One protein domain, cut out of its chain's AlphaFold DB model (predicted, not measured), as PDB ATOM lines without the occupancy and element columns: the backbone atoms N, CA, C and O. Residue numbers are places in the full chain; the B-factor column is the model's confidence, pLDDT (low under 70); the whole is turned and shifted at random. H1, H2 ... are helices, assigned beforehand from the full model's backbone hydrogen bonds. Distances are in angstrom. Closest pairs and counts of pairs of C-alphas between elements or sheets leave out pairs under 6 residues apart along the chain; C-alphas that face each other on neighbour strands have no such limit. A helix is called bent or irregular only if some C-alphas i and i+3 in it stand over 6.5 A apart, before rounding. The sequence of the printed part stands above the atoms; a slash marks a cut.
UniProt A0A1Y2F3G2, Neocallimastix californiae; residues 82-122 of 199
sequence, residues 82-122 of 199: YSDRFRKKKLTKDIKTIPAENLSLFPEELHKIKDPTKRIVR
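What this domain is: This is residues 82 to 122 of the 199 residues of a protein of Neocallimastix californiae (UniProt A0A1Y2F3G2). With little regular structure, the printed part is a long arm, residues 82 to 94, with the short helix H1 at its tip, leading into a small head of loops that holds the short helix H2. The arm stands free. The 41 residues hold two named helices, H1 then H2, and no named strand; the class is all helix, with 12 residues in named elements. The whole is extended, with a radius of gyration of the C-alphas of 14.3 A and spans of 40 by 25 by 16 A.

How they stand to each other: H1, residues 82 to 86, and H2, residues 108 to 114, are apart. Of their O i to N i+4 pairs, H1 has 0 of 1 and H2 0 of 3 within hydrogen-bond range; of O i to N i+3, 2 of 2 and 3 of 4.

Where its parts are: H1 begins at C-alpha 82 (-28.086, -59.715, -67.076) and is 8.0 A long. H2, 10.7 A long, ends at C-alpha 114 (-40.769, -45.729, -38.338); it is irregular, but only just: C-alphas 109 and 112 are 6.9 A apart.

The domain as a whole: The C-alphas farthest apart, of Ser 83 and Thr 117, are 40.8 A apart. The link H1 to H2, 21 residues, is long. The printed part has no cut. Mean pLDDT of the printed part is 74.8; residues 91 to 93, 99 to 101 and 118 to 122 are under 70.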
ATOM      1  N   TYR A  82     -27.783 -58.474 -67.797       87.75
ATOM      2  CA  TYR A  82     -28.086 -59.715 -67.076       87.75
ATOM      3  C   TYR A  82     -27.044 -60.019 -65.981       87.75
ATOM      4  O   TYR A  82     -27.358 -60.644 -64.968       87.75
ATOM      5  N   SER A  83     -25.815 -59.516 -66.150       84.88
ATOM      6  CA  SER A  83     -24.726 -59.618 -65.174       84.88
ATOM      7  C   SER A  83     -25.026 -58.900 -63.852       84.88
ATOM      8  O   SER A  83     -24.511 -59.316 -62.813       84.88
ATOM      9  N   ASP A  84     -25.909 -57.893 -63.848       84.31
ATOM     10  CA  ASP A  84     -26.285 -57.155 -62.638       84.31
ATOM     11  C   ASP A  84     -26.978 -58.052 -61.606       84.31
ATOM     12  O   ASP A  84     -26.821 -57.843 -60.403       84.31
ATOM     13  N   ARG A  85     -27.661 -59.117 -62.052       85.44
ATOM     14  CA  ARG A  85     -28.298 -60.106 -61.162       85.44
ATOM     15  C   ARG A  85     -27.295 -60.840 -60.271       85.44
ATOM     16  O   ARG A  85     -27.661 -61.275 -59.182       85.44
ATOM     17  N   PHE A  86     -26.046 -60.964 -60.717       85.75
ATOM     18  CA  PHE A  86     -24.980 -61.657 -59.991       85.75
ATOM     19  C   PHE A  86     -24.063 -60.702 -59.214       85.75
ATOM     20  O   PHE A  86     -23.166 -61.156 -58.499       85.75
ATOM     21  N   ARG A  87     -24.266 -59.382 -59.322       82.88
ATOM     22  CA  ARG A  87     -23.494 -58.406 -58.546       82.88
ATOM     23  C   ARG A  87     -23.927 -58.463 -57.082       82.88
ATOM     24  O   ARG A  87     -25.113 -58.415 -56.756       82.88
ATOM     25  N   LYS A  88     -22.952 -58.571 -56.176       76.56
ATOM     26  CA  LYS A  88     -23.208 -58.575 -54.730       76.56
ATOM     27  C   LYS A  88     -23.763 -57.211 -54.321       76.56
ATOM     28  O   LYS A  88     -23.105 -56.193 -54.511       76.56
ATOM     29  N   LYS A  89     -24.969 -57.196 -53.752       73.81
ATOM     30  CA  LYS A  89     -25.561 -55.984 -53.175       73.81
ATOM     31  C   LYS A  89     -24.756 -55.579 -51.935       73.81
ATOM     32  O   LYS A  89     -24.381 -56.445 -51.142       73.81
ATOM     33  N   LYS A  90     -24.475 -54.282 -51.780       73.12
ATOM     34  CA  LYS A  90     -23.818 -53.739 -50.578       73.12
ATOM     35  C   LYS A  90     -24.682 -54.033 -49.340       73.12
ATOM     36  O   LYS A  90     -25.905 -54.120 -49.452       73.12
ATOM     37  N   LEU A  91     -24.059 -54.197 -48.165       68.19
ATOM     38  CA  LEU A  91     -24.792 -54.389 -46.908       68.19
ATOM     39  C   LEU A  91     -25.618 -53.132 -46.590       68.19
ATOM     40  O   LEU A  91     -25.070 -52.103 -46.202       68.19
ATOM     41  N   THR A  92     -26.938 -53.229 -46.713       69.44
ATOM     42  CA  THR A  92     -27.874 -52.174 -46.312       69.44
ATOM     43  C   THR A  92     -28.392 -52.445 -44.902       69.44
ATOM     44  O   THR A  92     -28.846 -53.551 -44.613       69.44
ATOM     45  N   LYS A  93     -28.347 -51.444 -44.016       68.75
ATOM     46  CA  LYS A  93     -29.038 -51.509 -42.718       68.75
ATOM     47  C   LYS A  93     -30.530 -51.254 -42.918       68.75
ATOM     48  O   LYS A  93     -30.905 -50.332 -43.640       68.75
ATOM     49  N   ASP A  94     -31.370 -52.016 -42.223       70.69
ATOM     50  CA  ASP A  94     -32.815 -51.791 -42.227       70.69
ATOM     51  C   ASP A  94     -33.156 -50.429 -41.615       70.69
ATOM     52  O   ASP A  94     -32.696 -50.094 -40.521       70.69
ATOM     53  N   ILE A  95     -34.041 -49.673 -42.271       72.88
ATOM     54  CA  ILE A  95     -34.465 -48.324 -41.847       72.88
ATOM     55  C   ILE A  95     -34.986 -48.321 -40.399       72.88
ATOM     56  O   ILE A  95     -34.751 -47.367 -39.655       72.88
ATOM     57  N   LYS A  96     -35.632 -49.413 -39.967       71.69
ATOM     58  CA  LYS A  96     -36.148 -49.600 -38.599       71.69
ATOM     59  C   LYS A  96     -35.050 -49.598 -37.531       71.69
ATOM     60  O   LYS A  96     -35.300 -49.182 -36.408       71.69
ATOM     61  N   THR A  97     -33.844 -50.049 -37.879       71.19
ATOM     62  CA  THR A  97     -32.708 -50.164 -36.946       71.19
ATOM     63  C   THR A  97     -31.950 -48.853 -36.760       71.19
ATOM     64  O   THR A  97     -31.135 -48.735 -35.848       71.19
ATOM     65  N   ILE A  98     -32.208 -47.853 -37.608       70.31
ATOM     66  CA  ILE A  98     -31.544 -46.554 -37.531       70.31
ATOM     67  C   ILE A  98     -32.111 -45.802 -36.312       70.31
ATOM     68  O   ILE A  98     -33.321 -45.573 -36.268       70.31
ATOM     69  N   PRO A  99     -31.296 -45.360 -35.339       65.81
ATOM     70  CA  PRO A  99     -31.746 -44.561 -34.200       65.81
ATOM     71  C   PRO A  99     -31.920 -43.102 -34.637       65.81
ATOM     72  O   PRO A  99     -31.146 -42.219 -34.296       65.81
ATOM     73  N   ALA A 100     -32.903 -42.859 -35.491       65.06
ATOM     74  CA  ALA A 100     -33.270 -41.517 -35.908       65.06
ATOM     75  C   ALA A 100     -34.697 -41.270 -35.435       65.06
ATOM     76  O   ALA A 100     -35.646 -41.764 -36.045       65.06
ATOM     77  N   GLU A 101     -34.786 -40.567 -34.308       67.69
ATOM     78  CA  GLU A 101     -36.017 -40.042 -33.704       67.69
ATOM     79  C   GLU A 101     -36.566 -38.857 -34.517       67.69
ATOM     80  O   GLU A 101     -37.766 -38.602 -34.543       67.69
ATOM     81  N   ASN A 102     -35.690 -38.163 -35.252       72.75
ATOM     82  CA  ASN A 102     -36.056 -37.048 -36.118       72.75
ATOM     83  C   ASN A 102     -36.544 -37.560 -37.479       72.75
ATOM     84  O   ASN A 102     -35.745 -37.828 -38.378       72.75
ATOM     85  N   LEU A 103     -37.867 -37.661 -37.652       74.69
ATOM     86  CA  LEU A 103     -38.474 -38.069 -38.925       74.69
ATOM     87  C   LEU A 103     -38.193 -37.098 -40.079       74.69
ATOM     88  O   LEU A 103     -38.200 -37.522 -41.226       74.69
ATOM     89  N   SER A 104     -37.889 -35.829 -39.803       80.25
ATOM     90  CA  SER A 104     -37.580 -34.817 -40.827       80.25
ATOM     91  C   SER A 104     -36.341 -35.132 -41.672       80.25
ATOM     92  O   SER A 104     -36.171 -34.549 -42.736       80.25
ATOM     93  N   LEU A 105     -35.470 -36.034 -41.206       78.81
ATOM     94  CA  LEU A 105     -34.304 -36.500 -41.961       78.81
ATOM     95  C   LEU A 105     -34.665 -37.567 -43.006       78.81
ATOM     96  O   LEU A 105     -33.838 -37.892 -43.853       78.81
ATOM     97  N   PHE A 106     -35.877 -38.126 -42.936       80.88
ATOM     98  CA  PHE A 106     -36.382 -39.096 -43.899       80.88
ATOM     99  C   PHE A 106     -37.396 -38.441 -44.840       80.88
ATOM    100  O   PHE A 106     -38.184 -37.599 -44.396       80.88
ATOM    101  N   PRO A 107     -37.451 -38.872 -46.112       83.75
ATOM    102  CA  PRO A 107     -38.559 -38.518 -46.990       83.75
ATOM    103  C   PRO A 107     -39.894 -38.960 -46.374       83.75
ATOM    104  O   PRO A 107     -39.972 -40.002 -45.716       83.75
ATOM    105  N   GLU A 108     -40.945 -38.167 -46.601       79.38
ATOM    106  CA  GLU A 108     -42.275 -38.342 -45.987       79.38
ATOM    107  C   GLU A 108     -42.865 -39.743 -46.218       79.38
ATOM    108  O   GLU A 108     -43.547 -40.301 -45.359       79.38
ATOM    109  N   GLU A 109     -42.532 -40.366 -47.347       77.38
ATOM    110  CA  GLU A 109     -42.961 -41.722 -47.704       77.38
ATOM    111  C   GLU A 109     -42.442 -42.796 -46.735       77.38
ATOM    112  O   GLU A 109     -43.107 -43.809 -46.507       77.38
ATOM    113  N   LEU A 110     -41.279 -42.574 -46.115       78.62
ATOM    114  CA  LEU A 110     -40.658 -43.522 -45.186       78.62
ATOM    115  C   LEU A 110     -41.102 -43.310 -43.734       78.62
ATOM    116  O   LEU A 110     -40.765 -44.121 -42.867       78.62
ATOM    117  N   HIS A 111     -41.895 -42.271 -43.443       81.75
ATOM    118  CA  HIS A 111     -42.335 -41.965 -42.076       81.75
ATOM    119  C   HIS A 111     -43.188 -43.086 -41.475       81.75
ATOM    120  O   HIS A 111     -43.033 -43.390 -40.295       81.75
ATOM    121  N   LYS A 112     -43.996 -43.778 -42.290       78.19
ATOM    122  CA  LYS A 112     -44.836 -44.915 -41.860       78.19
ATOM    123  C   LYS A 112     -44.027 -46.126 -41.383       78.19
ATOM    124  O   LYS A 112     -44.503 -46.906 -40.564       78.19
ATOM    125  N   ILE A 113     -42.815 -46.309 -41.914       77.19
ATOM    126  CA  ILE A 113     -41.957 -47.457 -41.577       77.19
ATOM    127  C   ILE A 113     -41.411 -47.321 -40.149       77.19
ATOM    128  O   ILE A 113     -41.178 -48.330 -39.482       77.19
ATOM    129  N   LYS A 114     -41.228 -46.078 -39.688       76.00
ATOM    130  CA  LYS A 114     -40.769 -45.729 -38.338       76.00
ATOM    131  C   LYS A 114     -41.926 -45.530 -37.365       76.00
ATOM    132  O   LYS A 114     -41.932 -46.148 -36.308       76.00
ATOM    133  N   ASP A 115     -42.915 -44.737 -37.770       76.06
ATOM    134  CA  ASP A 115     -44.104 -44.423 -36.985       76.06
ATOM    135  C   ASP A 115     -45.346 -44.969 -37.705       76.06
ATOM    136  O   ASP A 115     -45.869 -44.318 -38.616       76.06
ATOM    137  N   PRO A 116     -45.887 -46.133 -37.301       71.81
ATOM    138  CA  PRO A 116     -47.060 -46.720 -37.955       71.81
ATOM    139  C   PRO A 116     -48.332 -45.865 -37.804       71.81
ATOM    140  O   PRO A 116     -49.334 -46.125 -38.465       71.81
ATOM    141  N   THR A 117     -48.301 -44.844 -36.944       72.25
ATOM    142  CA  THR A 117     -49.405 -43.914 -36.676       72.25
ATOM    143  C   THR A 117     -49.488 -42.759 -37.675       72.25
ATOM    144  O   THR A 117     -50.541 -42.129 -37.783       72.25
ATOM    145  N   LYS A 118     -48.418 -42.465 -38.425       68.31
ATOM    146  CA  LYS A 118     -48.403 -41.368 -39.402       68.31
ATOM    147  C   LYS A 118     -48.953 -41.848 -40.747       68.31
ATOM    148  O   LYS A 118     -48.412 -42.759 -41.374       68.31
ATOM    149  N   ARG A 119     -50.052 -41.232 -41.199       64.06
ATOM    150  CA  ARG A 119     -50.631 -41.475 -42.530       64.06
ATOM    151  C   ARG A 119     -49.815 -40.730 -43.587       64.06
ATOM    152  O   ARG A 119     -49.638 -39.521 -43.493       64.06
ATOM    153  N   ILE A 120     -49.356 -41.459 -44.603       65.31
ATOM    154  CA  ILE A 120     -48.724 -40.876 -45.790       65.31
ATOM    155  C   ILE A 120     -49.830 -40.219 -46.613       65.31
ATOM    156  O   ILE A 120     -50.729 -40.906 -47.106       65.31
ATOM    157  N   VAL A 121     -49.759 -38.902 -46.784       66.19
ATOM    158  CA  VAL A 121     -50.602 -38.197 -47.749       66.19
ATOM    159  C   VAL A 121     -49.988 -38.431 -49.123       66.19
ATOM    160  O   VAL A 121     -49.086 -37.717 -49.551       66.19
ATOM    161  N   ARG A 122     -50.443 -39.478 -49.818       67.56
ATOM    162  CA  ARG A 122     -50.084 -39.666 -51.226       67.56
ATOM    163  C   ARG A 122     -50.730 -38.533 -52.012       67.56
ATOM    164  O   ARG A 122     -51.941 -38.545 -52.230       67.56
TER     165      ARG A 122